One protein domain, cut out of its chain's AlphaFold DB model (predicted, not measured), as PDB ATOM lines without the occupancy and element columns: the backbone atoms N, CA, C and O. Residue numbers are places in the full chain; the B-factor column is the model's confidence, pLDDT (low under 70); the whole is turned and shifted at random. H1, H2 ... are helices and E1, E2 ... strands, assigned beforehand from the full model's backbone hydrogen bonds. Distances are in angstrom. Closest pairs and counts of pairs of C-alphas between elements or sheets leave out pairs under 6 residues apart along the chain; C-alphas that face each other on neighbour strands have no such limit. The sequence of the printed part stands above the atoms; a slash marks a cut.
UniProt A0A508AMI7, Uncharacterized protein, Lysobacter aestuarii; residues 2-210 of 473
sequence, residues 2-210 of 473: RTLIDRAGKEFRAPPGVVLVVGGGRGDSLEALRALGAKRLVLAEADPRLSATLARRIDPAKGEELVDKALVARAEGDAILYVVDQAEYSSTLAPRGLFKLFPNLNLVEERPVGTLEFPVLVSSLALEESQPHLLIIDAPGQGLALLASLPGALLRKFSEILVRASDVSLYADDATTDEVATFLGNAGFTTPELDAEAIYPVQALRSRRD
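AT A GLANCE: This is residues 2 to 210 of the 473 residues of an uncharacterized protein of Lysobacter aestuarii (UniProt A0A508AMI7). A twisted sheet of six strands forms the core, with H1 and H3 over one face and H6 and H8 over the other. At one end of the long axis the ribbon E5 and E6, with H4, stands off this sheet, and the small pair E4 and E7 lies between. The printed part has 209 residues, in chain order H1 E1 H2 E2 H3 E3 E4 E5 H4 E6 E7 H5 E8 H6 H7 E9 H8 E10; the large sheet runs E3 E2 E1 E8 E9 E10 and is mixed. The class is mixed, helices and strands; the whole is compact, with a radius of gyration of the C-alphas of 15.9 A and spans of 45 by 36 by 33 A.

IN THESE COORDINATES: The large sheet holds E3 (64 to 67), E2 (40 to 44), E1 (18 to 22), E8 (133 to 137), E9 (160 to 166, 19.3 A) and E10 (202 to 208, 20.2 A). The other strands are E4 (70 to 72), E5 (79 to 84), E6 (107 to 113, 16.1 A) and E7 (115 to 117). The helices are H1 (2 to 11, 14.5 A), H2 (30 to 35), H3 (48 to 55), H4 (98 to 101), H5 (118 to 124), H6 (143 to 149), H7 (152 to 155) and H8 (177 to 186, 14.3 A). C-alpha 2 is at (48.844, 7.565, -11.791) and C-alpha 208 at (58.991, 14.873, -22.914).

HOW THE PARTS SIT: E1 and E8 are parallel, with N 22 and O 136 2.8 A apart, within hydrogen-bond range; E9 and E10 are antiparallel, with N 163 and O 205 at 2.9 A. E1, H2, E2 form a strand-helix-strand unit, two parallel neighbour strands with a helix between, as do E2, H3, E3 and E8, H6 H7, E9; each crossover is right-handed. In three layers, helices on both faces, H1 and H3 share one face and H6 and H8 the opposite. H8 runs along the strands, 9.5 A over the sheet. H6 and H8 touch at Leu 144 and Val 180, C-alphas 5.5 A apart. H2 and H5 only graze the sheet; H4 and H7 are not on it. E3 runs on into E4 at 72 degrees. E4 and E7 are parallel, with N 116 and O 70 at 2.9 A; E5 and E6 are antiparallel, with N 81 and O 111 at 2.8 A. Every O i to N i+4 pair is within range in H1, H2, H3, H5, H6 and H8; H4 and H7 are too short for one.

THE WHOLE: The C-alphas of Pro 103 and Ser 130, the two farthest apart, are 47.3 A apart. The printed part has no cut. The links E5 to H4 and H8 to E10 are long. Mean pLDDT of the printed part is 94.3, and no printed residue is under 70.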
ATOM      1  N   ARG A   2      48.276   7.155 -13.099       87.56
ATOM      2  CA  ARG A   2      48.844   7.565 -11.791       87.56
ATOM      3  C   ARG A   2      50.351   7.294 -11.652       87.56
ATOM      4  O   ARG A   2      51.091   8.179 -11.248       87.56
ATOM      5  N   THR A   3      50.803   6.114 -12.063       86.94
ATOM      6  CA  THR A   3      52.221   5.713 -12.120       86.94
ATOM      7  C   THR A   3      53.092   6.696 -12.904       86.94
ATOM      8  O   THR A   3      54.178   7.068 -12.456       86.94
ATOM      9  N   LEU A   4      52.615   7.141 -14.069       88.88
ATOM     10  CA  LEU A   4      53.303   8.114 -14.913       88.88
ATOM     11  C   LEU A   4      53.287   9.517 -14.300       88.88
ATOM     12  O   LEU A   4      54.291  10.215 -14.411       88.88
ATOM     13  N   ILE A   5      52.205   9.912 -13.618       92.19
ATOM     14  CA  ILE A   5      52.137  11.179 -12.867       92.19
ATOM     15  C   ILE A   5      53.183  11.179 -11.746       92.19
ATOM     16  O   ILE A   5      53.977  12.114 -11.644       92.19
ATOM     17  N   ASP A   6      53.247  10.107 -10.954       90.38
ATOM     18  CA  ASP A   6      54.221   9.970  -9.866       90.38
ATOM     19  C   ASP A   6      55.665   9.967 -10.396       90.38
ATOM     20  O   ASP A   6      56.573  10.518  -9.768       90.38
ATOM     21  N   ARG A   7      55.897   9.363 -11.570       88.44
ATOM     22  CA  ARG A   7      57.206   9.389 -12.234       88.44
ATOM     23  C   ARG A   7      57.560  10.790 -12.733       88.44
ATOM     24  O   ARG A   7      58.679  11.231 -12.482       88.44
ATOM     25  N   ALA A   8      56.622  11.495 -13.365       88.56
ATOM     26  CA  ALA A   8      56.814  12.881 -13.788       88.56
ATOM     27  C   ALA A   8      57.181  13.778 -12.596       88.56
ATOM     28  O   ALA A   8      58.172  14.504 -12.647       88.56
ATOM     29  N   GLY A   9      56.470  13.635 -11.474       87.75
ATOM     30  CA  GLY A   9      56.753  14.358 -10.232       87.75
ATOM     31  C   GLY A   9      58.180  14.191  -9.711       87.75
ATOM     32  O   GLY A   9      58.782  15.158  -9.254       87.75
ATOM     33  N   LYS A  10      58.753  12.987  -9.817       87.94
ATOM     34  CA  LYS A  10      60.129  12.701  -9.367       87.94
ATOM     35  C   LYS A  10      61.208  13.301 -10.264       87.94
ATOM     36  O   LYS A  10      62.350  13.432  -9.832       87.94
ATOM     37  N   GLU A  11      60.876  13.606 -11.512       87.31
ATOM     38  CA  GLU A  11      61.846  14.019 -12.526       87.31
ATOM     39  C   GLU A  11      61.794  15.517 -12.838       87.31
ATOM     40  O   GLU A  11      62.754  16.067 -13.390       87.31
ATOM     41  N   PHE A  12      60.721  16.202 -12.437       85.44
ATOM     42  CA  PHE A  12      60.676  17.656 -12.449       85.44
ATOM     43  C   PHE A  12      61.791  18.237 -11.569       85.44
ATOM     44  O   PHE A  12      61.840  18.036 -10.359       85.44
ATOM     45  N   ARG A  13      62.694  19.014 -12.184       81.94
ATOM     46  CA  ARG A  13      63.768  19.732 -11.466       81.94
ATOM     47  C   ARG A  13      63.251  20.914 -10.641       81.94
ATOM     48  O   ARG A  13      63.937  21.372  -9.734       81.94
ATOM     49  N   ALA A  14      62.072  21.420 -10.989       87.62
ATOM     50  CA  ALA A  14      61.353  22.479 -10.297       87.62
ATOM     51  C   ALA A  14      59.843  22.216 -10.427       87.62
ATOM     52  O   ALA A  14      59.441  21.612 -11.427       87.62
ATOM     53  N   PRO A  15      59.012  22.671  -9.472       92.00
ATOM     54  CA  PRO A  15      57.568  22.482  -9.551       92.00
ATOM     55  C   PRO A  15      56.989  23.072 -10.848       92.00
ATOM     56  O   PRO A  15      57.412  24.163 -11.251       92.00
ATOM     57  N   PRO A  16      56.028  22.395 -11.506       95.38
ATOM     58  CA  PRO A  16      55.396  22.918 -12.708       95.38
ATOM     59  C   PRO A  16      54.706  24.265 -12.473       95.38
ATOM     60  O   PRO A  16      54.082  24.498 -11.438       95.38
ATOM     61  N   GLY A  17      54.744  25.157 -13.461       96.94
ATOM     62  CA  GLY A  17      53.932  26.372 -13.423       96.94
ATOM     63  C   GLY A  17      52.441  26.036 -13.502       96.94
ATOM     64  O   GLY A  17      51.642  26.516 -12.704       96.94
ATOM     65  N   VAL A  18      52.073  25.154 -14.433       98.31
ATOM     66  CA  VAL A  18      50.683  24.735 -14.665       98.31
ATOM     67  C   VAL A  18      50.637  23.238 -14.936       98.31
ATOM     68  O   VAL A  18      51.440  22.729 -15.721       98.31
ATOM     69  N   VAL A  19      49.678  22.560 -14.314       98.50
ATOM     70  CA  VAL A  19      49.254  21.202 -14.668       98.50
ATOM     71  C   VAL A  19      47.835  21.299 -15.222       98.50
ATOM     72  O   VAL A  19      46.925  21.691 -14.495       98.50
ATOM     73  N   LEU A  20      47.654  20.973 -16.501       98.69
ATOM     74  CA  LEU A  20      46.347  20.907 -17.155       98.69
ATOM     75  C   LEU A  20      45.944  19.444 -17.329       98.69
ATOM     76  O   LEU A  20      46.669  18.680 -17.963       98.69
ATOM     77  N   VAL A  21      44.784  19.068 -16.798       98.50
ATOM     78  CA  VAL A  21      44.223  17.718 -16.902       98.50
ATOM     79  C   VAL A  21      42.919  17.772 -17.681       98.50
ATOM     80  O   VAL A  21      41.994  18.465 -17.276       98.50
ATOM     81  N   VAL A  22      42.827  17.024 -18.774       98.25
ATOM     82  CA  VAL A  22      41.595  16.805 -19.534       98.25
ATOM     83  C   VAL A  22      41.047  15.434 -19.164       98.25
ATOM     84  O   VAL A  22      41.774  14.455 -19.284       98.25
ATOM     85  N   GLY A  23      39.795  15.363 -18.712       96.69
ATOM     86  CA  GLY A  23      39.219  14.142 -18.138       96.69
ATOM     87  C   GLY A  23      39.595  13.971 -16.666       96.69
ATOM     88  O   GLY A  23      40.179  12.967 -16.269       96.69
ATOM     89  N   GLY A  24      39.313  14.982 -15.837       94.88
ATOM     90  CA  GLY A  24      39.625  14.953 -14.401       94.88
ATOM     91  C   GLY A  24      38.865  13.881 -13.601       94.88
ATOM     92  O   GLY A  24      39.255  13.548 -12.474       94.88
ATOM     93  N   GLY A  25      37.785  13.337 -14.164       95.19
ATOM     94  CA  GLY A  25      36.948  12.303 -13.577       95.19
ATOM     95  C   GLY A  25      36.413  12.713 -12.208       95.19
ATOM     96  O   GLY A  25      35.999  13.847 -11.974       95.19
ATOM     97  N   ARG A  26      36.449  11.780 -11.251       94.12
ATOM     98  CA  ARG A  26      36.066  12.051  -9.854       94.12
ATOM     99  C   ARG A  26      37.184  12.698  -9.041       94.12
ATOM    100  O   ARG A  26      36.964  12.983  -7.864       94.12
ATOM    101  N   GLY A  27      38.368  12.907  -9.622       94.00
ATOM    102  CA  GLY A  27      39.550  13.415  -8.928       94.00
ATOM    103  C   GLY A  27      40.378  12.348  -8.209       94.00
ATOM    104  O   GLY A  27      41.015  12.642  -7.201       94.00
ATOM    105  N   ASP A  28      40.380  11.102  -8.680       92.81
ATOM    106  CA  ASP A  28      41.101  10.001  -8.016       92.81
ATOM    107  C   ASP A  28      42.626  10.182  -8.036       92.81
ATOM    108  O   ASP A  28      43.324   9.733  -7.127       92.81
ATOM    109  N   SER A  29      43.131  10.948  -9.005       93.94
ATOM    110  CA  SER A  29      44.539  11.344  -9.103       93.94
ATOM    111  C   SER A  29      44.871  12.656  -8.376       93.94
ATOM    112  O   SER A  29      46.021  13.084  -8.427       93.94
ATOM    113  N   LEU A  30      43.919  13.317  -7.693       95.62
ATOM    114  CA  LEU A  30      44.134  14.649  -7.089       95.62
ATOM    115  C   LEU A  30      45.319  14.696  -6.121       95.62
ATOM    116  O   LEU A  30      46.057  15.674  -6.116       95.62
ATOM    117  N   GLU A  31      45.516  13.663  -5.302       95.12
ATOM    118  CA  GLU A  31      46.642  13.628  -4.359       95.12
ATOM    119  C   GLU A  31      47.990  13.570  -5.084       95.12
ATOM    120  O   GLU A  31      48.898  14.325  -4.741       95.12
ATOM    121  N   ALA A  32      48.097  12.739  -6.125       95.19
ATOM    122  CA  ALA A  32      49.296  12.656  -6.956       95.19
ATOM    123  C   ALA A  32      49.548  13.976  -7.706       95.19
ATOM    124  O   ALA A  32      50.673  14.464  -7.742       95.19
ATOM    125  N   LEU A  33      48.492  14.606  -8.235       96.94
ATOM    126  CA  LEU A  33      48.576  15.903  -8.916       96.94
ATOM    127  C   LEU A  33      49.021  17.026  -7.966       96.94
ATOM    128  O   LEU A  33      49.877  17.831  -8.324       96.94
ATOM    129  N   ARG A  34      48.497  17.058  -6.735       96.44
ATOM    130  CA  ARG A  34      48.917  18.008  -5.690       96.44
ATOM    131  C   ARG A  34      50.365  17.795  -5.268       96.44
ATOM    132  O   ARG A  34      51.070  18.769  -5.016       96.44
ATOM    133  N   ALA A  35      50.824  16.543  -5.226       95.44
ATOM    134  CA  ALA A  35      52.207  16.212  -4.896       95.44
ATOM    135  C   ALA A  35      53.222  16.757  -5.920       95.44
ATOM    136  O   ALA A  35      54.388  16.924  -5.571       95.44
ATOM    137  N   LEU A  36      52.788  17.104  -7.142       95.38
ATOM    138  CA  LEU A  36      53.629  17.803  -8.126       95.38
ATOM    139  C   LEU A  36      53.977  19.241  -7.703       95.38
ATOM    140  O   LEU A  36      54.931  19.814  -8.225       95.38
ATOM    141  N   GLY A  37      53.203  19.842  -6.789       94.75
ATOM    142  CA  GLY A  37      53.450  21.189  -6.268       94.75
ATOM    143  C   GLY A  37      53.248  22.311  -7.290       94.75
ATOM    144  O   GLY A  37      53.902  23.348  -7.189       94.75
ATOM    145  N   ALA A  38      52.393  22.103  -8.294       96.50
ATOM    146  CA  ALA A  38      52.189  23.080  -9.355       96.50
ATOM    147  C   ALA A  38      51.587  24.396  -8.840       96.50
ATOM    148  O   ALA A  38      50.766  24.381  -7.925       96.50
ATOM    149  N   LYS A  39      51.946  25.536  -9.451       96.00
ATOM    150  CA  LYS A  39      51.369  26.840  -9.054       96.00
ATOM    151  C   LYS A  39      49.878  26.937  -9.371       96.00
ATOM    152  O   LYS A  39      49.144  27.610  -8.655       96.00
ATOM    153  N   ARG A  40      49.460  26.308 -10.472       97.75
ATOM    154  CA  ARG A  40      48.063  26.195 -10.897       97.75
ATOM    155  C   ARG A  40      47.769  24.768 -11.339       97.75
ATOM    156  O   ARG A  40      48.533  24.187 -12.115       97.75
ATOM    157  N   LEU A  41      46.647  24.231 -10.880       98.44
ATOM    158  CA  LEU A  41      46.121  22.932 -11.287       98.44
ATOM    159  C   LEU A  41      44.759  23.148 -11.940       98.44
ATOM    160  O   LEU A  41      43.794  23.477 -11.261       98.44
ATOM    161  N   VAL A  42      44.680  22.953 -13.249       98.62
ATOM    162  CA  VAL A  42      43.453  23.153 -14.023       98.62
ATOM    163  C   VAL A  42      42.928  21.792 -14.444       98.62
ATOM    164  O   VAL A  42      43.612  21.055 -15.153       98.62
ATOM    165  N   LEU A  43      41.725  21.438 -14.000       98.62
ATOM    166  CA  LEU A  43      41.082  20.169 -14.326       98.62
ATOM    167  C   LEU A  43      39.847  20.433 -15.179       98.62
ATOM    168  O   LEU A  43      38.967  21.186 -14.775       98.62
ATOM    169  N   ALA A  44      39.759  19.796 -16.338       98.31
ATOM    170  CA  ALA A  44      38.592  19.831 -17.199       98.31
ATOM    171  C   ALA A  44      37.850  18.497 -17.150       98.31
ATOM    172  O   ALA A  44      38.464  17.437 -17.288       98.31
ATOM    173  N   GLU A  45      36.534  18.548 -16.969       98.19
ATOM    174  CA  GLU A  45      35.679  17.364 -16.902       98.19
ATOM    175  C   GLU A  45      34.391  17.584 -17.700       98.19
ATOM    176  O   GLU A  45      33.681  18.568 -17.496       98.19
ATOM    177  N   ALA A  46      34.108  16.653 -18.614       97.44
ATOM    178  CA  ALA A  46      32.989  16.739 -19.542       97.44
ATOM    179  C   ALA A  46      31.667  16.273 -18.918       97.44
ATOM    180  O   ALA A  46      30.624  16.816 -19.266       97.44
ATOM    181  N   ASP A  47      31.682  15.277 -18.021       97.31
ATOM    182  CA  ASP A  47      30.475  14.781 -17.356       97.31
ATOM    183  C   ASP A  47      30.073  15.716 -16.201       97.31
ATOM    184  O   ASP A  47      30.769  15.766 -15.179       97.31
ATOM    185  N   PRO A  48      28.904  16.387 -16.263       96.75
ATOM    186  CA  PRO A  48      28.440  17.261 -15.187       96.75
ATOM    187  C   PRO A  48      28.337  16.577 -13.813       96.75
ATOM    188  O   PRO A  48      28.515  17.228 -12.783       96.75
ATOM    189  N   ARG A  49      28.070  15.261 -13.757       96.06
ATOM    190  CA  ARG A  49      27.983  14.506 -12.491       96.06
ATOM    191  C   ARG A  49      29.364  14.303 -11.863       96.06
ATOM    192  O   ARG A  49      29.513  14.428 -10.643       96.06
ATOM    193  N   LEU A  50      30.368  13.993 -12.682       96.81
ATOM    194  CA  LEU A  50      31.751  13.844 -12.228       96.81
ATOM    195  C   LEU A  50      32.344  15.210 -11.887       96.81
ATOM    196  O   LEU A  50      32.901  15.362 -10.804       96.81
ATOM    197  N   SER A  51      32.094  16.217 -12.724       97.31
ATOM    198  CA  SER A  51      32.463  17.614 -12.495       97.31
ATOM    199  C   SER A  51      31.922  18.136 -11.157       97.31
ATOM    200  O   SER A  51      32.685  18.640 -10.337       97.31
ATOM    201  N   ALA A  52      30.643  17.898 -10.834       97.50
ATOM    202  CA  ALA A  52      30.073  18.274  -9.535       97.50
ATOM    203  C   ALA A  52      30.727  17.547  -8.342       97.50
ATOM    204  O   ALA A  52      30.795  18.092  -7.238       97.50
ATOM    205  N   THR A  53      31.205  16.314  -8.543       97.12
ATOM    206  CA  THR A  53      31.955  15.564  -7.524       97.12
ATOM    207  C   THR A  53      33.362  16.137  -7.357       97.12
ATOM    208  O   THR A  53      33.804  16.364  -6.230       97.12
ATOM    209  N   LEU A  54      34.040  16.420  -8.470       97.38
ATOM    210  CA  LEU A  54      35.370  17.011  -8.518       97.38
ATOM    211  C   LEU A  54      35.384  18.415  -7.895       97.38
ATOM    212  O   LEU A  54      36.245  18.697  -7.064       97.38
ATOM    213  N   ALA A  55      34.376  19.244  -8.181       97.75
ATOM    214  CA  ALA A  55      34.201  20.589  -7.627       97.75
ATOM    215  C   ALA A  55      34.219  20.623  -6.090       97.75
ATOM    216  O   ALA A  55      34.698  21.581  -5.492       97.75
ATOM    217  N   ARG A  56      33.719  19.568  -5.431       97.62
ATOM    218  CA  ARG A  56      33.719  19.454  -3.959       97.62
ATOM    219  C   ARG A  56      35.075  19.057  -3.381       97.62
ATOM    220  O   ARG A  56      35.271  19.171  -2.175       97.62
ATOM    221  N   ARG A  57      35.969  18.510  -4.208       97.50
ATOM    222  CA  ARG A  57      37.287  18.007  -3.798       97.50
ATOM    223  C   ARG A  57      38.406  19.001  -4.074       97.50
ATOM    224  O   ARG A  57      39.455  18.873  -3.438       97.50
ATOM    225  N   ILE A  58      38.213  19.923  -5.017       97.12
ATOM    226  CA  ILE A  58      39.202  20.950  -5.342       97.12
ATOM    227  C   ILE A  58      39.167  22.117  -4.356       97.12
ATOM    228  O   ILE A  58      38.159  22.379  -3.704       97.12
ATOM    229  N   ASP A  59      40.287  22.819  -4.265       96.31
ATOM    230  CA  ASP A  59      40.511  23.939  -3.360       96.31
ATOM    231  C   ASP A  59      41.042  25.155  -4.141       96.31
ATOM    232  O   ASP A  59      42.253  25.265  -4.371       96.31
ATOM    233  N   PRO A  60      40.165  26.093  -4.551       96.00
ATOM    234  CA  PRO A  60      40.575  27.274  -5.308       96.00
ATOM    235  C   PRO A  60      41.620  28.140  -4.597       96.00
ATOM    236  O   PRO A  60      42.418  28.803  -5.256       96.00
ATOM    237  N   ALA A  61      41.680  28.105  -3.259       95.31
ATOM    238  CA  ALA A  61      42.682  28.847  -2.494       95.31
ATOM    239  C   ALA A  61      44.111  28.304  -2.697       95.31
ATOM    240  O   ALA A  61      45.080  28.998  -2.390       95.31
ATOM    241  N   LYS A  62      44.248  27.087  -3.239       94.50
ATOM    242  CA  LYS A  62      45.522  26.461  -3.624       94.50
ATOM    243  C   LYS A  62      45.838  26.595  -5.116       94.50
ATOM    244  O   LYS A  62      46.775  25.960  -5.586       94.50
ATOM    245  N   GLY A  63      45.076  27.404  -5.858       96.25
ATOM    246  CA  GLY A  63      45.243  27.547  -7.307       96.25
ATOM    247  C   GLY A  63      44.664  26.376  -8.106       96.25
ATOM    248  O   GLY A  63      45.155  26.080  -9.194       96.25
ATOM    249  N   GLU A  64      43.658  25.684  -7.562       98.25
ATOM    250  CA  GLU A  64      42.948  24.601  -8.249       98.25
ATOM    251  C   GLU A  64      41.698  25.141  -8.958       98.25
ATOM    252  O   GLU A  64      40.849  25.793  -8.348       98.25
ATOM    253  N   GLU A  65      41.571  24.863 -10.251       98.25
ATOM    254  CA  GLU A  65      40.524  25.393 -11.125       98.25
ATOM    255  C   GLU A  65      39.778  24.242 -11.812       98.25
ATOM    256  O   GLU A  65      40.387  23.258 -12.236       98.25
ATOM    257  N   LEU A  66      38.456  24.379 -11.944       98.38
ATOM    258  CA  LEU A  66      37.603  23.441 -12.672       98.38
ATOM    259  C   LEU A  66      37.085  24.083 -13.954       98.38
ATOM    260  O   LEU A  66      36.539  25.183 -13.928       98.38
ATOM    261  N   VAL A  67      37.199  23.345 -15.051       98.19
ATOM    262  CA  VAL A  67      36.532  23.619 -16.319       98.19
ATOM    263  C   VAL A  67      35.456  22.551 -16.504       98.19
ATOM    264  O   VAL A  67      35.741  21.412 -16.863       98.19
ATOM    265  N   ASP A  68      34.204  22.909 -16.243       96.94
ATOM    266  CA  ASP A  68      33.031  22.030 -16.308       96.94
ATOM    267  C   ASP A  68      32.473  21.891 -17.735       96.94
ATOM    268  O   ASP A  68      31.264  21.919 -17.969       96.94
ATOM    269  N   LYS A  69      33.379  21.767 -18.710       97.06
ATOM    270  CA  LYS A  69      33.071  21.687 -20.137       97.06
ATOM    271  C   LYS A  69      33.865  20.577 -20.803       97.06
ATOM    272  O   LYS A  69      35.017  20.319 -20.453       97.06
ATOM    273  N   ALA A  70      33.275  19.988 -21.837       97.06
ATOM    274  CA  ALA A  70      33.996  19.102 -22.734       97.06
ATOM    275  C   ALA A  70      35.013  19.902 -23.556       97.06
ATOM    276  O   ALA A  70      34.647  20.823 -24.291       97.06
ATOM    277  N   LEU A  71      36.291  19.545 -23.441       97.56
ATOM    278  CA  LEU A  71      37.324  20.111 -24.299       97.56
ATOM    279  C   LEU A  71      37.293  19.411 -25.649       97.56
ATOM    280  O   LEU A  71      37.299  18.186 -25.704       97.56
ATOM    281  N   VAL A  72      37.244  20.201 -26.718       96.31
ATOM    282  CA  VAL A  72      37.153  19.723 -28.103       96.31
ATOM    283  C   VAL A  72      38.161  20.457 -28.983       96.31
ATOM    284  O   VAL A  72      38.568  21.578 -28.672       96.31
ATOM    285  N   ALA A  73      38.556  19.843 -30.098       94.19
ATOM    286  CA  ALA A  73      39.482  20.453 -31.055       94.19
ATOM    287  C   ALA A  73      38.922  21.747 -31.676       94.19
ATOM    288  O   ALA A  73      39.657  22.711 -31.878       94.19
ATOM    289  N   ARG A  74      37.613  21.766 -31.948       90.75
ATOM    290  CA  ARG A  74      36.855  22.906 -32.470       90.75
ATOM    291  C   ARG A  74      35.443  22.860 -31.901       90.75
ATOM    292  O   ARG A  74      34.857  21.781 -31.837       90.75
ATOM    293  N   ALA A  75      34.911  24.000 -31.477       83.25
ATOM    294  CA  ALA A  75      33.582  24.078 -30.896       83.25
ATOM    295  C   ALA A  75      32.575  24.465 -31.978       83.25
ATOM    296  O   ALA A  75      32.676  25.520 -32.600       83.25
ATOM    297  N   GLU A  76      31.563  23.625 -32.161       79.75
ATOM    298  CA  GLU A  76      30.409  23.897 -33.024       79.75
ATOM    299  C   GLU A  76      29.112  23.776 -32.205       79.75
ATOM    300  O   GLU A  76      28.150  23.132 -32.610       79.75
ATOM    301  N   GLY A  77      29.096  24.381 -31.011       87.62
ATOM    302  CA  GLY A  77      27.995  24.261 -30.048       87.62
ATOM    303  C   GLY A  77      28.209  23.128 -29.043       87.62
ATOM    304  O   GLY A  77      29.341  22.873 -28.628       87.62
ATOM    305  N   ASP A  78      27.131  22.480 -28.609       92.00
ATOM    306  CA  ASP A  78      27.196  21.374 -27.648       92.00
ATOM    307  C   ASP A  78      27.710  20.082 -28.306       92.00
ATOM    308  O   ASP A  78      27.459  19.821 -29.483       92.00
ATOM    309  N   ALA A  79      28.404  19.247 -27.532       95.19
ATOM    310  CA  ALA A  79      28.811  17.902 -27.937       95.19
ATOM    311  C   ALA A  79      27.932  16.852 -27.253       95.19
ATOM    312  O   ALA A  79      27.345  17.108 -26.204       95.19
ATOM    313  N   ILE A  80      27.872  15.644 -27.812       97.00
ATOM    314  CA  ILE A  80      27.257  14.497 -27.138       97.00
ATOM    315  C   ILE A  80      28.331  13.755 -26.354       97.00
ATOM    316  O   ILE A  80      29.308  13.296 -26.933       97.00
ATOM    317  N   LEU A  81      28.134  13.617 -25.047       97.88
ATOM    318  CA  LEU A  81      28.880  12.710 -24.188       97.88
ATOM    319  C   LEU A  81      28.174  11.349 -24.157       97.88
ATOM    320  O   LEU A  81      27.042  11.243 -23.681       97.88
ATOM    321  N   TYR A  82      28.856  10.309 -24.624       98.25
ATOM    322  CA  TYR A  82      28.423   8.917 -24.537       98.25
ATOM    323  C   TYR A  82      28.846   8.362 -23.176       98.25
ATOM    324  O   TYR A  82      30.009   8.011 -22.962       98.25
ATOM    325  N   VAL A  83      27.907   8.333 -22.234       97.69
ATOM    326  CA  VAL A  83      28.133   7.880 -20.861       97.69
ATOM    327  C   VAL A  83      28.045   6.363 -20.809       97.69
ATOM    328  O   VAL A  83      27.007   5.777 -21.115       97.69
ATOM    329  N   VAL A  84      29.131   5.734 -20.376       97.00
ATOM    330  CA  VAL A  84      29.248   4.283 -20.194       97.00
ATOM    331  C   VAL A  84      29.148   3.956 -18.700       97.00
ATOM    332  O   VAL A  84      29.510   4.773 -17.852       97.00
ATOM    333  N   ASP A  85      28.635   2.772 -18.358       94.75
ATOM    334  CA  ASP A  85      28.473   2.307 -16.970       94.75
ATOM    335  C   ASP A  85      29.775   2.359 -16.153       94.75
ATOM    336  O   ASP A  85      29.756   2.683 -14.961       94.75
ATOM    337  N   GLN A  86      30.913   2.143 -16.810       93.81
ATOM    338  CA  GLN A  86      32.231   2.510 -16.307       93.81
ATOM    339  C   GLN A  86      32.640   3.895 -16.821       93.81
ATOM    340  O   GLN A  86      33.026   4.072 -17.978       93.81
ATOM    341  N   ALA A  87      32.580   4.883 -15.927       92.00
ATOM    342  CA  ALA A  87      32.778   6.298 -16.245       92.00
ATOM    343  C   ALA A  87      34.110   6.602 -16.959       92.00
ATOM    344  O   ALA A  87      34.146   7.464 -17.831       92.00
ATOM    345  N   GLU A  88      35.180   5.865 -16.651       91.12
ATOM    346  CA  GLU A  88      36.503   5.997 -17.283       91.12
ATOM    347  C   GLU A  88      36.539   5.656 -18.784       91.12
ATOM    348  O   GLU A  88      37.554   5.900 -19.433       91.12
ATOM    349  N   TYR A  89      35.464   5.090 -19.340       94.69
ATOM    350  CA  TYR A  89      35.291   4.840 -20.777       94.69
ATOM    351  C   TYR A  89      34.265   5.778 -21.427       94.69
ATOM    352  O   TYR A  89      33.923   5.618 -22.596       94.69
ATOM    353  N   SER A  90      33.746   6.757 -20.685       96.62
ATOM    354  CA  SER A  90      32.860   7.765 -21.270       96.62
ATOM    355  C   SER A  90      33.670   8.726 -22.139       96.62
ATOM    356  O   SER A  90      34.783   9.115 -21.788       96.62
ATOM    357  N   SER A  91      33.117   9.110 -23.286       96.75
ATOM    358  CA  SER A  91      33.791   9.982 -24.253       96.75
ATOM    359  C   SER A  91      32.786  10.823 -25.025       96.75
ATOM    360  O   SER A  91      31.618  10.458 -25.134       96.75
ATOM    361  N   THR A  92      33.230  11.947 -25.585       96.00
ATOM    362  CA  THR A  92      32.436  12.701 -26.565       96.00
ATOM    363  C   THR A  92      32.485  12.092 -27.968       96.00
ATOM    364  O   THR A  92      31.770  12.534 -28.866       96.00
ATOM    365  N   LEU A  93      33.306  11.059 -28.170       95.69
ATOM    366  CA  LEU A  93      33.354  10.279 -29.400       95.69
ATOM    367  C   LEU A  93      32.535   8.998 -29.250       95.69
ATOM    368  O   LEU A  93      32.539   8.349 -28.204       95.69
ATOM    369  N   ALA A  94      31.842   8.608 -30.320       96.00
ATOM    370  CA  ALA A  94      30.966   7.442 -30.293       96.00
ATOM    371  C   ALA A  94      31.775   6.136 -30.096       96.00
ATOM    372  O   ALA A  94      32.715   5.899 -30.857       96.00
ATOM    373  N   PRO A  95      31.415   5.245 -29.152       95.62
ATOM    374  CA  PRO A  95      32.184   4.040 -28.798       95.62
ATOM    375  C   PRO A  95      32.040   2.883 -29.818       95.62
ATOM    376  O   PRO A  95      31.516   1.811 -29.512       95.62
ATOM    377  N   ARG A  96      32.490   3.081 -31.067       91.12
ATOM    378  CA  ARG A  96      32.295   2.134 -32.193       91.12
ATOM    379  C   ARG A  96      33.020   0.788 -32.037       91.12
ATOM    380  O   ARG A  96      32.533  -0.231 -32.536       91.12
ATOM    381  N   GLY A  97      34.194   0.785 -31.410       92.31
ATOM    382  CA  GLY A  97      35.028  -0.401 -31.184       92.31
ATOM    383  C   GLY A  97      34.978  -0.919 -29.747       92.31
ATOM    384  O   GLY A  97      35.174  -2.112 -29.519       92.31
ATOM    385  N   LEU A  98      34.653  -0.045 -28.791       94.94
ATOM    386  CA  LEU A  98      34.717  -0.309 -27.357       94.94
ATOM    387  C   LEU A  98      33.927  -1.559 -26.938       94.94
ATOM    388  O   LEU A  98      34.502  -2.479 -26.360       94.94
ATOM    389  N   PHE A  99      32.638  -1.643 -27.283       94.44
ATOM    390  CA  PHE A  99      31.770  -2.754 -26.858       94.44
ATOM    391  C   PHE A  99      32.142  -4.106 -27.482       94.44
ATOM    392  O   PHE A  99      31.754  -5.151 -26.968       94.44
ATOM    393  N   LYS A 100      32.914  -4.113 -28.579       92.50
ATOM    394  CA  LYS A 100      33.418  -5.359 -29.177       92.50
ATOM    395  C   LYS A 100      34.539  -5.970 -28.340       92.50
ATOM    396  O   LYS A 100      34.642  -7.189 -28.263       92.50
ATOM    397  N   LEU A 101      35.377  -5.123 -27.744       91.00
ATOM    398  CA  LEU A 101      36.525  -5.539 -26.935       91.00
ATOM    399  C   LEU A 101      36.159  -5.699 -25.459       91.00
ATOM    400  O   LEU A 101      36.709  -6.561 -24.778       91.00
ATOM    401  N   PHE A 102      35.183  -4.923 -24.989       92.44
ATOM    402  CA  PHE A 102      34.674  -4.962 -23.626       92.44
ATOM    403  C   PHE A 102      33.157  -5.218 -23.631       92.44
ATOM    404  O   PHE A 102      32.372  -4.289 -23.440       92.44
ATOM    405  N   PRO A 103      32.714  -6.475 -23.829       91.50
ATOM    406  CA  PRO A 103      31.293  -6.809 -23.995       91.50
ATOM    407  C   PRO A 103      30.445  -6.607 -22.732       91.50
ATOM    408  O   PRO A 103      29.222  -6.643 -22.807       91.50
ATOM    409  N   ASN A 104      31.082  -6.415 -21.574       93.94
ATOM    410  CA  ASN A 104      30.397  -6.143 -20.310       93.94
ATOM    411  C   ASN A 104      30.114  -4.649 -20.086       93.94
ATOM    412  O   ASN A 104      29.438  -4.325 -19.114       93.94
ATOM    413  N   LEU A 105      30.651  -3.758 -20.931       95.31
ATOM    414  CA  LEU A 105      30.363  -2.326 -20.871       95.31
ATOM    415  C   LEU A 105      29.051  -2.018 -21.581       95.31
ATOM    416  O   LEU A 105      28.766  -2.575 -22.642       95.31
ATOM    417  N   ASN A 106      28.292  -1.076 -21.030       95.44
ATOM    418  CA  ASN A 106      27.006  -0.670 -21.585       95.44
ATOM    419  C   ASN A 106      26.932   0.848 -21.737       95.44
ATOM    420  O   ASN A 106      27.302   1.590 -20.825       95.44
ATOM    421  N   LEU A 107      26.396   1.310 -22.870       97.25
ATOM    422  CA  LEU A 107      25.983   2.703 -23.021       97.25
ATOM    423  C   LEU A 107      24.792   2.959 -22.090       97.25
ATOM    424  O   LEU A 107      23.746   2.326 -22.221       97.25
ATOM    425  N   VAL A 108      24.963   3.878 -21.146       96.94
ATOM    426  CA  VAL A 108      23.943   4.246 -20.159       96.94
ATOM    427  C   VAL A 108      23.112   5.422 -20.653       96.94
ATOM    428  O   VAL A 108      21.897   5.436 -20.476       96.94
ATOM    429  N   GLU A 109      23.763   6.429 -21.237       96.75
ATOM    430  CA  GLU A 109      23.126   7.697 -21.589       96.75
ATOM    431  C   GLU A 109      23.924   8.413 -22.687       96.75
ATOM    432  O   GLU A 109      25.153   8.408 -22.670       96.75
ATOM    433  N   GLU A 110      23.233   9.075 -23.611       97.75
ATOM    434  CA  GLU A 110      23.818  10.096 -24.483       97.75
ATOM    435  C   GLU A 110      23.391  11.458 -23.949       97.75
ATOM    436  O   GLU A 110      22.196  11.759 -23.884       97.75
ATOM    437  N   ARG A 111      24.355  12.271 -23.517       96.44
ATOM    438  CA  ARG A 111      24.069  13.540 -22.846       96.44
ATOM    439  C   ARG A 111      24.668  14.714 -23.615       96.44
ATOM    440  O   ARG A 111      25.879  14.709 -23.826       96.44
ATOM    441  N   PRO A 112      23.889  15.748 -23.971       97.12
ATOM    442  CA  PRO A 112      24.463  16.985 -24.477       97.12
ATOM    443  C   PRO A 112      25.272  17.674 -23.374       97.12
ATOM    444  O   PRO A 112      24.807  17.824 -22.240       97.12
ATOM    445  N   VAL A 113      26.493  18.076 -23.702       97.12
ATOM    446  CA  VAL A 113      27.415  18.768 -22.802       97.12
ATOM    447  C   VAL A 113      27.977  20.004 -23.490       97.12
ATOM    448  O   VAL A 113      28.290  19.988 -24.683       97.12
ATOM    449  N   GLY A 114      28.122  21.081 -22.720       96.88
ATOM    450  CA  GLY A 114      28.730  22.307 -23.216       96.88
ATOM    451  C   GLY A 114      30.195  22.079 -23.576       96.88
ATOM    452  O   GLY A 114      30.917  21.363 -22.875       96.88
ATOM    453  N   THR A 115      30.646  22.715 -24.654       97.62
ATOM    454  CA  THR A 115      32.023  22.581 -25.137       97.62
ATOM    455  C   THR A 115      32.857  23.833 -24.886       97.62
ATOM    456  O   THR A 115      32.347  24.947 -24.700       97.62
ATOM    457  N   LEU A 116      34.172  23.638 -24.855       97.31
ATOM    458  CA  LEU A 116      35.174  24.692 -24.924       97.31
ATOM    459  C   LEU A 116      36.296  24.234 -25.852       97.31
ATOM    460  O   LEU A 116      36.788  23.112 -25.748       97.31
ATOM    461  N   GLU A 117      36.717  25.117 -26.751       97.62
ATOM    462  CA  GLU A 117      37.847  24.830 -27.626       97.62
ATOM    463  C   GLU A 117      39.127  24.686 -26.814       97.62
ATOM    464  O   GLU A 117      39.511  25.568 -26.038       97.62
ATOM    465  N   PHE A 118      39.813  23.570 -27.026       97.88
ATOM    466  CA  PHE A 118      41.053  23.280 -26.337       97.88
ATOM    467  C   PHE A 118      42.138  24.346 -26.582       97.88
ATOM    468  O   PHE A 118      42.727  24.807 -25.600       97.88
ATOM    469  N   PRO A 119      42.347  24.859 -27.815       97.75
ATOM    470  CA  PRO A 119      43.301  25.945 -28.051       97.75
ATOM    471  C   PRO A 119      42.961  27.240 -27.309       97.75
ATOM    472  O   PRO A 119      43.869  27.942 -26.857       97.75
ATOM    473  N   VAL A 120      41.670  27.544 -27.137       96.94
ATOM    474  CA  VAL A 120      41.206  28.735 -26.409       96.94
ATOM    475  C   VAL A 120      41.531  28.615 -24.924       96.94
ATOM    476  O   VAL A 120      42.082  29.557 -24.350       96.94
ATOM    477  N   LEU A 121      41.259  27.456 -24.310       97.62
ATOM    478  CA  LEU A 121      41.632  27.216 -22.915       97.62
ATOM    479  C   LEU A 121      43.148  27.301 -22.730       97.62
ATOM    480  O   LEU A 121      43.614  28.046 -21.879       97.62
ATOM    481  N   VAL A 122      43.935  26.577 -23.529       98.00
ATOM    482  CA  VAL A 122      45.396  26.552 -23.350       98.00
ATOM    483  C   VAL A 122      46.006  27.946 -23.534       98.00
ATOM    484  O   VAL A 122      46.924  28.317 -22.800       98.00
ATOM    485  N   SER A 123      45.469  28.754 -24.452       96.88
ATOM    486  CA  SER A 123      45.907  30.142 -24.643       96.88
ATOM    487  C   SER A 123      45.600  31.026 -23.428       96.88
ATOM    488  O   SER A 123      46.432  31.853 -23.053       96.88
ATOM    489  N   SER A 124      44.448  30.837 -22.772       97.12
ATOM    490  CA  SER A 124      44.059  31.625 -21.593       97.12
ATOM    491  C   SER A 124      44.884  31.303 -20.342       97.12
ATOM    492  O   SER A 124      44.967  32.125 -19.430       97.12
ATOM    493  N   LEU A 125      45.558  30.147 -20.308       96.75
ATOM    494  CA  LEU A 125      46.444  29.771 -19.203       96.75
ATOM    495  C   LEU A 125      47.719  30.618 -19.125       96.75
ATOM    496  O   LEU A 125      48.363  30.602 -18.078       96.75
ATOM    497  N   ALA A 126      48.069  31.343 -20.196       93.88
ATOM    498  CA  ALA A 126      49.245  32.212 -20.266       93.88
ATOM    499  C   ALA A 126      50.544  31.504 -19.824       93.88
ATOM    500  O   ALA A 126      51.306  32.017 -19.009       93.88
ATOM    501  N   LEU A 127      50.785  30.303 -20.366       95.75
ATOM    502  CA  LEU A 127      51.938  29.463 -20.023       95.75
ATOM    503  C   LEU A 127      53.268  30.212 -20.236       95.75
ATOM    504  O   LEU A 127      53.543  30.717 -21.337       95.75
ATOM    505  N   GLU A 128      54.083  30.265 -19.182       92.38
ATOM    506  CA  GLU A 128      55.377  30.942 -19.135       92.38
ATOM    507  C   GLU A 128      56.488  30.017 -19.635       92.38
ATOM    508  O   GLU A 128      56.748  28.963 -19.070       92.38
ATOM    509  N   GLU A 129      57.239  30.442 -20.646       87.06
ATOM    510  CA  GLU A 129      58.272  29.597 -21.261       87.06
ATOM    511  C   GLU A 129      59.430  29.223 -20.314       87.06
ATOM    512  O   GLU A 129      60.101  28.209 -20.506       87.06
ATOM    513  N   SER A 130      59.636  30.021 -19.262       87.81
ATOM    514  CA  SER A 130      60.663  29.785 -18.240       87.81
ATOM    515  C   SER A 130      60.322  28.662 -17.252       87.81
ATOM    516  O   SER A 130      61.191  28.255 -16.480       87.81
ATOM    517  N   GLN A 131      59.082  28.159 -17.252       90.94
ATOM    518  CA  GLN A 131      58.613  27.146 -16.308       90.94
ATOM    519  C   GLN A 131      58.224  25.846 -17.015       90.94
ATOM    520  O   GLN A 131      57.722  25.865 -18.138       90.94
ATOM    521  N   PRO A 132      58.435  24.687 -16.364       95.00
ATOM    522  CA  PRO A 132      57.884  23.444 -16.865       95.00
ATOM    523  C   PRO A 132      56.359  23.454 -16.715       95.00
ATOM    524  O   PRO A 132      55.821  23.904 -15.705       95.00
ATOM    525  N   HIS A 133      55.662  22.919 -17.709       97.44
ATOM    526  CA  HIS A 133      54.213  22.739 -17.691       97.44
ATOM    527  C   HIS A 133      53.878  21.298 -18.069       97.44
ATOM    528  O   HIS A 133      54.557  20.695 -18.905       97.44
ATOM    529  N   LEU A 134      52.825  20.756 -17.461       98.12
ATOM    530  CA  LEU A 134      52.378  19.383 -17.674       98.12
ATOM    531  C   LEU A 134      50.984  19.382 -18.295       98.12
ATOM    532  O   LEU A 134      50.064  19.990 -17.747       98.12
ATOM    533  N   LEU A 135      50.832  18.672 -19.409       98.62
ATOM    534  CA  LEU A 135      49.535  18.376 -20.009       98.62
ATOM    535  C   LEU A 135      49.205  16.900 -19.796       98.62
ATOM    536  O   LEU A 135      50.017  16.034 -20.103       98.62
ATOM    537  N   ILE A 136      48.011  16.611 -19.295       98.38
ATOM    538  CA  ILE A 136      47.489  15.258 -19.116       98.38
ATOM    539  C   ILE A 136      46.168  15.169 -19.876       98.38
ATOM    540  O   ILE A 136      45.251  15.935 -19.600       98.38
ATOM    541  N   ILE A 137      46.061  14.237 -20.817       97.94
ATOM    542  CA  ILE A 137      44.835  13.958 -21.566       97.94
ATOM    543  C   ILE A 137      44.366  12.547 -21.216       97.94
ATOM    544  O   ILE A 137      44.859  11.562 -21.762       97.94
ATOM    545  N   ASP A 138      43.404  12.461 -20.304       96.12
ATOM    546  CA  ASP A 138      42.644  11.259 -19.947       96.12
ATOM    547  C   ASP A 138      41.209  11.356 -20.492       96.12
ATOM    548  O   ASP A 138      40.220  11.155 -19.793       96.12
ATOM    549  N   ALA A 139      41.092  11.732 -21.765       94.62
ATOM    550  CA  ALA A 139      39.828  11.796 -22.488       94.62
ATOM    551  C   ALA A 139      39.815  10.683 -23.546       94.62
ATOM    552  O   ALA A 139      40.445  10.850 -24.598       94.62
ATOM    553  N   PRO A 140      39.151   9.537 -23.285       93.44
ATOM    554  CA  PRO A 140      39.187   8.384 -24.178       93.44
ATOM    555  C   PRO A 140      38.815   8.759 -25.615       93.44
ATOM    556  O   PRO A 140      37.834   9.463 -25.844       93.44
ATOM    557  N   GLY A 141      39.616   8.325 -26.585       93.50
ATOM    558  CA  GLY A 141      39.400   8.610 -28.005       93.50
ATOM    559  C   GLY A 141      39.863   9.990 -28.492       93.50
ATOM    560  O   GLY A 141      40.040  10.187 -29.688       93.50
ATOM    561  N   GLN A 142      40.082  10.961 -27.601       94.81
ATOM    562  CA  GLN A 142      40.300  12.361 -27.998       94.81
ATOM    563  C   GLN A 142      41.768  12.803 -28.018       94.81
ATOM    564  O   GLN A 142      42.056  13.933 -28.414       94.81
ATOM    565  N   GLY A 143      42.696  11.935 -27.602       94.94
ATOM    566  CA  GLY A 143      44.114  12.261 -27.416       94.94
ATOM    567  C   GLY A 143      44.733  13.028 -28.586       94.94
ATOM    568  O   GLY A 143      45.173  14.166 -28.417       94.94
ATOM    569  N   LEU A 144      44.726  12.433 -29.784       96.50
ATOM    570  CA  LEU A 144      45.331  13.057 -30.964       96.50
ATOM    571  C   LEU A 144      44.567  14.301 -31.426       96.50
ATOM    572  O   LEU A 144      45.201  15.303 -31.740       96.50
ATOM    573  N   ALA A 145      43.232  14.265 -31.454       96.31
ATOM    574  CA  ALA A 145      42.423  15.389 -31.926       96.31
ATOM    575  C   ALA A 145      42.672  16.661 -31.096       96.31
ATOM    576  O   ALA A 145      42.843  17.749 -31.651       96.31
ATOM    577  N   LEU A 146      42.764  16.523 -29.770       97.50
ATOM    578  CA  LEU A 146      43.090  17.634 -28.878       97.50
ATOM    579  C   LEU A 146      44.520  18.126 -29.106       97.50
ATOM    580  O   LEU A 146      44.732  19.323 -29.286       97.50
ATOM    581  N   LEU A 147      45.502  17.226 -29.175       97.94
ATOM    582  CA  LEU A 147      46.892  17.610 -29.435       97.94
ATOM    583  C   LEU A 147      47.071  18.328 -30.781       97.94
ATOM    584  O   LEU A 147      47.732  19.363 -30.836       97.94
ATOM    585  N   ALA A 148      46.452  17.811 -31.843       97.38
ATOM    586  CA  ALA A 148      46.521  18.358 -33.195       97.38
ATOM    587  C   ALA A 148      45.806  19.708 -33.340       97.38
ATOM    588  O   ALA A 148      46.118  20.467 -34.255       97.38
ATOM    589  N   SER A 149      44.879  20.033 -32.434       96.94
ATOM    590  CA  SER A 149      44.222  21.344 -32.420       96.94
ATOM    591  C   SER A 149      45.132  22.474 -31.924       96.94
ATOM    592  O   SER A 149      44.880  23.641 -32.227       96.94
ATOM    593  N   LEU A 150      46.197  22.160 -31.173       97.19
ATOM    594  CA  LEU A 150      47.102  23.176 -30.643       97.19
ATOM    595  C   LEU A 150      48.112  23.641 -31.702       97.19
ATOM    596  O   LEU A 150      48.774  22.811 -32.330       97.19
ATOM    597  N   PRO A 151      48.351  24.962 -31.829       94.25
ATOM    598  CA  PRO A 151      49.505  25.460 -32.566       94.25
ATOM    599  C   PRO A 151      50.797  24.863 -32.001       94.25
ATOM    600  O   PRO A 151      50.979  24.824 -30.782       94.25
ATOM    601  N   GLY A 152      51.731  24.463 -32.871       92.00
ATOM    602  CA  GLY A 152      52.981  23.822 -32.448       92.00
ATOM    603  C   GLY A 152      53.758  24.636 -31.406       92.00
ATOM    604  O   GLY A 152      54.254  24.078 -30.432       92.00
ATOM    605  N   ALA A 153      53.791  25.966 -31.545       91.31
ATOM    606  CA  ALA A 153      54.420  26.861 -30.573       91.31
ATOM    607  C   ALA A 153      53.774  26.795 -29.176       91.31
ATOM    608  O   ALA A 153      54.476  26.871 -28.171       91.31
ATOM    609  N   LEU A 154      52.449  26.628 -29.103       94.50
ATOM    610  CA  LEU A 154      51.717  26.530 -27.844       94.50
ATOM    611  C   LEU A 154      51.864  25.137 -27.221       94.50
ATOM    612  O   LEU A 154      52.128  25.028 -26.028       94.50
ATOM    613  N   LEU A 155      51.777  24.081 -28.037       96.12
ATOM    614  CA  LEU A 155      52.009  22.701 -27.608       96.12
ATOM    615  C   LEU A 155      53.406  22.534 -26.986       96.12
ATOM    616  O   LEU A 155      53.550  21.941 -25.920       96.12
ATOM    617  N   ARG A 156      54.433  23.137 -27.601       94.69
ATOM    618  CA  ARG A 156      55.826  23.113 -27.120       94.69
ATOM    619  C   ARG A 156      56.066  23.901 -25.826       94.69
ATOM    620  O   ARG A 156      57.170  23.837 -25.282       94.69
ATOM    621  N   LYS A 157      55.070  24.616 -25.287       95.19
ATOM    622  CA  LYS A 157      55.162  25.197 -23.935       95.19
ATOM    623  C   LYS A 157      55.028  24.145 -22.836       95.19
ATOM    624  O   LYS A 157      55.521  24.363 -21.734       95.19
ATOM    625  N   PHE A 158      54.418  22.998 -23.126       96.75
ATOM    626  CA  PHE A 158      54.414  21.868 -22.206       96.75
ATOM    627  C   PHE A 158      55.763  21.154 -22.255       96.75
ATOM    628  O   PHE A 158      56.239  20.750 -23.314       96.75
ATOM    629  N   SER A 159      56.395  21.005 -21.093       95.75
ATOM    630  CA  SER A 159      57.630  20.228 -20.957       95.75
ATOM    631  C   SER A 159      57.355  18.730 -20.998       95.75
ATOM    632  O   SER A 159      58.221  17.963 -21.411       95.75
ATOM    633  N   GLU A 160      56.160  18.320 -20.572       96.19
ATOM    634  CA  GLU A 160      55.724  16.930 -20.567       96.19
ATOM    635  C   GLU A 160      54.254  16.817 -20.960       96.19
ATOM    636  O   GLU A 160      53.431  17.665 -20.602       96.19
ATOM    637  N   ILE A 161      53.942  15.745 -21.686       98.06
ATOM    638  CA  ILE A 161      52.590  15.406 -22.115       98.06
ATOM    639  C   ILE A 161      52.328  13.944 -21.773       98.06
ATOM    640  O   ILE A 161      53.097  13.062 -22.162       98.06
ATOM    641  N   LEU A 162      51.233  13.699 -21.058       97.44
ATOM    642  CA  LEU A 162      50.692  12.375 -20.793       97.44
ATOM    643  C   LEU A 162      49.383  12.227 -21.559       97.44
ATOM    644  O   LEU A 162      48.510  13.085 -21.457       97.44
ATOM    645  N   VAL A 163      49.227  11.140 -22.305       96.88
ATOM    646  CA  VAL A 163      48.029  10.897 -23.117       96.88
ATOM    647  C   VAL A 163      47.573   9.472 -22.917       96.88
ATOM    648  O   VAL A 163      48.377   8.550 -23.001       96.88
ATOM    649  N   ARG A 164      46.279   9.279 -22.687       94.50
ATOM    650  CA  ARG A 164      45.645   7.973 -22.813       94.50
ATOM    651  C   ARG A 164      45.298   7.716 -24.277       94.50
ATOM    652  O   ARG A 164      44.600   8.519 -24.891       94.50
ATOM    653  N   ALA A 165      45.757   6.594 -24.814       93.62
ATOM    654  CA  ALA A 165      45.425   6.129 -26.158       93.62
ATOM    655  C   ALA A 165      45.185   4.614 -26.151       93.62
ATOM    656  O   ALA A 165      45.225   3.971 -25.098       93.62
ATOM    657  N   SER A 166      44.907   4.037 -27.315       93.00
ATOM    658  CA  SER A 166      44.761   2.594 -27.465       93.00
ATOM    659  C   SER A 166      45.459   2.099 -28.724       93.00
ATOM    660  O   SER A 166      45.575   2.827 -29.701       93.00
ATOM    661  N   ASP A 167      45.907   0.845 -28.725       91.44
ATOM    662  CA  ASP A 167      46.523   0.230 -29.914       91.44
ATOM    663  C   ASP A 167      45.484  -0.116 -30.998       91.44
ATOM    664  O   ASP A 167      45.827  -0.471 -32.123       91.44
ATOM    665  N   VAL A 168      44.196  -0.022 -30.662       92.00
ATOM    666  CA  VAL A 168      43.064  -0.275 -31.554       92.00
ATOM    667  C   VAL A 168      42.042   0.848 -31.414       92.00
ATOM    668  O   VAL A 168      41.862   1.399 -30.335       92.00
ATOM    669  N   SER A 169      41.335   1.164 -32.496       92.69
ATOM    670  CA  SER A 169      40.290   2.195 -32.482       92.69
ATOM    671  C   SER A 169      39.095   1.742 -31.629       92.69
ATOM    672  O   SER A 169      38.354   0.825 -32.005       92.69
ATOM    673  N   LEU A 170      38.916   2.360 -30.457       94.38
ATOM    674  CA  LEU A 170      37.805   2.089 -29.537       94.38
ATOM    675  C   LEU A 170      36.623   3.033 -29.786       94.38
ATOM    676  O   LEU A 170      35.465   2.633 -29.619       94.38
ATOM    677  N   TYR A 171      36.906   4.255 -30.231       96.38
ATOM    678  CA  TYR A 171      35.917   5.297 -30.504       96.38
ATOM    679  C   TYR A 171      35.928   5.724 -31.981       96.38
ATOM    680  O   TYR A 171      36.787   5.326 -32.764       96.38
ATOM    681  N   ALA A 172      34.928   6.495 -32.402       93.50
ATOM    682  CA  ALA A 172      34.885   7.074 -33.739       93.50
ATOM    683  C   ALA A 172      36.056   8.046 -33.934       93.50
ATOM    684  O   ALA A 172      36.266   8.897 -33.080       93.50
ATOM    685  N   ASP A 173      36.783   7.902 -35.045       89.25
ATOM    686  CA  ASP A 173      37.953   8.721 -35.397       89.25
ATOM    687  C   ASP A 173      39.075   8.699 -34.336       89.25
ATOM    688  O   ASP A 173      39.899   9.607 -34.250       89.25
ATOM    689  N   ASP A 174      39.097   7.631 -33.531       90.19
ATOM    690  CA  ASP A 174      40.105   7.371 -32.507       90.19
ATOM    691  C   ASP A 174      41.463   7.068 -33.142       90.19
ATOM    692  O   ASP A 174      41.559   6.256 -34.068       90.19
ATOM    693  N   ALA A 175      42.499   7.707 -32.609       93.44
ATOM    694  CA  ALA A 175      43.868   7.539 -33.054       93.44
ATOM    695  C   ALA A 175      44.585   6.492 -32.207       93.44
ATOM    696  O   ALA A 175      44.453   6.439 -30.982       93.44
ATOM    697  N   THR A 176      45.411   5.697 -32.867       94.06
ATOM    698  CA  THR A 176      46.220   4.674 -32.217       94.06
ATOM    699  C   THR A 176      47.356   5.271 -31.380       94.06
ATOM    700  O   THR A 176      47.805   6.400 -31.600       94.06
ATOM    701  N   THR A 177      47.880   4.479 -30.443       93.50
ATOM    702  CA  THR A 177      49.107   4.774 -29.681       93.50
ATOM    703  C   THR A 177      50.253   5.232 -30.598       93.50
ATOM    704  O   THR A 177      50.903   6.240 -30.314       93.50
ATOM    705  N   ASP A 178      50.463   4.547 -31.728       94.50
ATOM    706  CA  ASP A 178      51.530   4.856 -32.691       94.50
ATOM    707  C   ASP A 178      51.298   6.177 -33.438       94.50
ATOM    708  O   ASP A 178      52.244   6.932 -33.683       94.50
ATOM    709  N   GLU A 179      50.048   6.501 -33.773       96.44
ATOM    710  CA  GLU A 179      49.697   7.778 -34.405       96.44
ATOM    711  C   GLU A 179      49.916   8.951 -33.442       96.44
ATOM    712  O   GLU A 179      50.509   9.963 -33.830       96.44
ATOM    713  N   VAL A 180      49.533   8.800 -32.167       96.50
ATOM    714  CA  VAL A 180      49.816   9.793 -31.116       96.50
ATOM    715  C   VAL A 180      51.327   9.955 -30.921       96.50
ATOM    716  O   VAL A 180      51.827  11.082 -30.882       96.50
ATOM    717  N   ALA A 181      52.074   8.849 -30.843       95.75
ATOM    718  CA  ALA A 181      53.529   8.861 -30.704       95.75
ATOM    719  C   ALA A 181      54.215   9.573 -31.881       95.75
ATOM    720  O   ALA A 181      55.101  10.408 -31.682       95.75
ATOM    721  N   THR A 182      53.774   9.279 -33.106       97.25
ATOM    722  CA  THR A 182      54.284   9.894 -34.337       97.25
ATOM    723  C   THR A 182      54.007  11.393 -34.358       97.25
ATOM    724  O   THR A 182      54.909  12.182 -34.652       97.25
ATOM    725  N   PHE A 183      52.789  11.804 -33.995       97.38
ATOM    726  CA  PHE A 183      52.421  13.214 -33.900       97.38
ATOM    727  C   PHE A 183      53.306  13.961 -32.896       97.38
ATOM    728  O   PHE A 183      53.905  14.981 -33.238       97.38
ATOM    729  N   LEU A 184      53.443  13.431 -31.677       97.12
ATOM    730  CA  LEU A 184      54.264  14.037 -30.628       97.12
ATOM    731  C   LEU A 184      55.738  14.120 -31.044       97.12
ATOM    732  O   LEU A 184      56.378  15.155 -30.851       97.12
ATOM    733  N   GLY A 185      56.256  13.077 -31.698       96.25
ATOM    734  CA  GLY A 185      57.585  13.095 -32.299       96.25
ATOM    735  C   GLY A 185      57.743  14.256 -33.283       96.25
ATOM    736  O   GLY A 185      58.641  15.085 -33.128       96.25
ATOM    737  N   ASN A 186      56.844  14.371 -34.261       95.06
ATOM    738  CA  ASN A 186      56.866  15.452 -35.252       95.06
ATOM    739  C   ASN A 186      56.715  16.846 -34.627       95.06
ATOM    740  O   ASN A 186      57.279  17.806 -35.144       95.06
ATOM    741  N   ALA A 187      56.025  16.952 -33.490       95.62
ATOM    742  CA  ALA A 187      55.871  18.192 -32.736       95.62
ATOM    743  C   ALA A 187      57.101  18.584 -31.889       95.62
ATOM    744  O   ALA A 187      57.122  19.683 -31.328       95.62
ATOM    745  N   GLY A 188      58.130  17.729 -31.810       96.56
ATOM    746  CA  GLY A 188      59.373  18.003 -31.084       96.56
ATOM    747  C   GLY A 188      59.490  17.316 -29.723       96.56
ATOM    748  O   GLY A 188      60.317  17.718 -28.906       96.56
ATOM    749  N   PHE A 189      58.686  16.286 -29.462       96.88
ATOM    750  CA  PHE A 189      58.771  15.496 -28.239       96.88
ATOM    751  C   PHE A 189      59.574  14.205 -28.451       96.88
ATOM    752  O   PHE A 189      59.783  13.736 -29.575       96.88
ATOM    753  N   THR A 190      60.050  13.631 -27.350       96.06
ATOM    754  CA  THR A 190      60.714  12.331 -27.327       96.06
ATOM    755  C   THR A 190      59.728  11.212 -27.643       96.06
ATOM    756  O   THR A 190      58.521  11.336 -27.399       96.06
ATOM    757  N   THR A 191      60.263  10.081 -28.109       92.25
ATOM    758  CA  THR A 191      59.514   8.822 -28.177       92.25
ATOM    759  C   THR A 191      58.836   8.561 -26.829       92.25
ATOM    760  O   THR A 191      59.497   8.708 -25.794       92.25
ATOM    761  N   PRO A 192      57.532   8.244 -26.819       90.12
ATOM    762  CA  PRO A 192      56.796   8.083 -25.579       90.12
ATOM    763  C   PRO A 192      57.278   6.876 -24.775       90.12
ATOM    764  O   PRO A 192      57.517   5.796 -25.313       90.12
ATOM    765  N   GLU A 193      57.364   7.059 -23.462       91.38
ATOM    766  CA  GLU A 193      57.392   5.967 -22.497       91.38
ATOM    767  C   GLU A 193      55.971   5.438 -22.302       91.38
ATOM    768  O   GLU A 193      55.040   6.216 -22.083       91.38
ATOM    769  N   LEU A 194      55.808   4.118 -22.340       88.88
ATOM    770  CA  LEU A 194      54.531   3.458 -22.079       88.88
ATOM    771  C   LEU A 194      54.394   3.119 -20.588       88.88
ATOM    772  O   LEU A 194      55.375   2.794 -19.909       88.88
ATOM    773  N   ASP A 195      53.171   3.202 -20.071       85.81
ATOM    774  CA  ASP A 195      52.836   2.776 -18.711       85.81
ATOM    775  C   ASP A 195      52.916   1.246 -18.599       85.81
ATOM    776  O   ASP A 195      52.114   0.528 -19.189       85.81
ATOM    777  N   ALA A 196      53.881   0.734 -17.833       78.12
ATOM    778  CA  ALA A 196      54.101  -0.708 -17.682       78.12
ATOM    779  C   ALA A 196      52.941  -1.435 -16.975       78.12
ATOM    780  O   ALA A 196      52.848  -2.657 -17.058       78.12
ATOM    781  N   GLU A 197      52.073  -0.695 -16.278       81.00
ATOM    782  CA  GLU A 197      50.881  -1.224 -15.606       81.00
ATOM    783  C   GLU A 197      49.613  -1.108 -16.471       81.00
ATOM    784  O   GLU A 197      48.521  -1.460 -16.023       81.00
ATOM    785  N   ALA A 198      49.732  -0.612 -17.708       79.81
ATOM    786  CA  ALA A 198      48.606  -0.506 -18.625       79.81
ATOM    787  C   ALA A 198      48.040  -1.882 -19.002       79.81
ATOM    788  O   ALA A 198      48.772  -2.835 -19.274       79.81
ATOM    789  N   ILE A 199      46.710  -1.965 -19.062       76.75
ATOM    790  CA  ILE A 199      45.994  -3.171 -19.474       76.75
ATOM    791  C   ILE A 199      45.613  -3.021 -20.944       76.75
ATOM    792  O   ILE A 199      44.884  -2.103 -21.320       76.75
ATOM    793  N   TYR A 200      46.080  -3.958 -21.772       78.69
ATOM    794  CA  TYR A 200      45.746  -4.001 -23.192       78.69
ATOM    795  C   TYR A 200      44.220  -3.931 -23.424       78.69
ATOM    796  O   TYR A 200      43.471  -4.621 -22.725       78.69
ATOM    797  N   PRO A 201      43.741  -3.161 -24.421       83.81
ATOM    798  CA  PRO A 201      44.504  -2.391 -25.407       83.81
ATOM    799  C   PRO A 201      44.706  -0.915 -25.039       83.81
ATOM    800  O   PRO A 201      45.137  -0.141 -25.891       83.81
ATOM    801  N   VAL A 202      44.340  -0.488 -23.828       88.12
ATOM    802  CA  VAL A 202      44.396   0.920 -23.418       88.12
ATOM    803  C   VAL A 202      45.741   1.203 -22.765       88.12
ATOM    804  O   VAL A 202      46.104   0.561 -21.784       88.12
ATOM    805  N   GLN A 203      46.457   2.201 -23.271       88.69
ATOM    806  CA  GLN A 203      47.765   2.602 -22.770       88.69
ATOM    807  C   GLN A 203      47.780   4.068 -22.347       88.69
ATOM    808  O   GLN A 203      47.013   4.895 -22.840       88.69
ATOM    809  N   ALA A 204      48.681   4.398 -21.425       91.56
ATOM    810  CA  ALA A 204      49.062   5.777 -21.166       91.56
ATOM    811  C   ALA A 204      50.492   5.985 -21.672       91.56
ATOM    812  O   ALA A 204      51.389   5.196 -21.372       91.56
ATOM    813  N   LEU A 205      50.677   7.043 -22.450       94.12
ATOM    814  CA  LEU A 205      51.941   7.453 -23.034       94.12
ATOM    815  C   LEU A 205      52.456   8.673 -22.286       94.12
ATOM    816  O   LEU A 205      51.676   9.573 -21.980       94.12
ATOM    817  N   ARG A 206      53.763   8.740 -22.051       95.31
ATOM    818  CA  ARG A 206      54.449   9.925 -21.533       95.31
ATOM    819  C   ARG A 206      55.538  10.361 -22.502       95.31
ATOM    820  O   ARG A 206      56.503   9.636 -22.711       95.31
ATOM    821  N   SER A 207      55.430  11.578 -23.017       96.12
ATOM    822  CA  SER A 207      56.429  12.195 -23.892       96.12
ATOM    823  C   SER A 207      56.989  13.464 -23.262       96.12
ATOM    824  O   SER A 207      56.259  14.250 -22.657       96.12
ATOM    825  N   ARG A 208      58.295  13.688 -23.431       95.69
ATOM    826  CA  ARG A 208      58.991  14.873 -22.914       95.69
ATOM    827  C   ARG A 208      59.392  15.779 -24.059       95.69
ATOM    828  O   ARG A 208      59.706  15.303 -25.146       95.69
ATOM    829  N   ARG A 209      59.398  17.085 -23.826       95.06
ATOM    830  CA  ARG A 209      59.859  18.055 -24.815       95.06
ATOM    831  C   ARG A 209      61.354  17.862 -25.059       95.06
ATOM    832  O   ARG A 209      62.154  18.008 -24.136       95.06
ATOM    833  N   ASP A 210      61.734  17.593 -26.303       95.31
ATOM    834  CA  ASP A 210      63.131  17.624 -26.723       95.31
ATOM    835  C   ASP A 210      63.466  19.059 -27.140       95.31
ATOM    836  O   ASP A 210      63.048  19.534 -28.197       95.31
TER     837      ASP A 210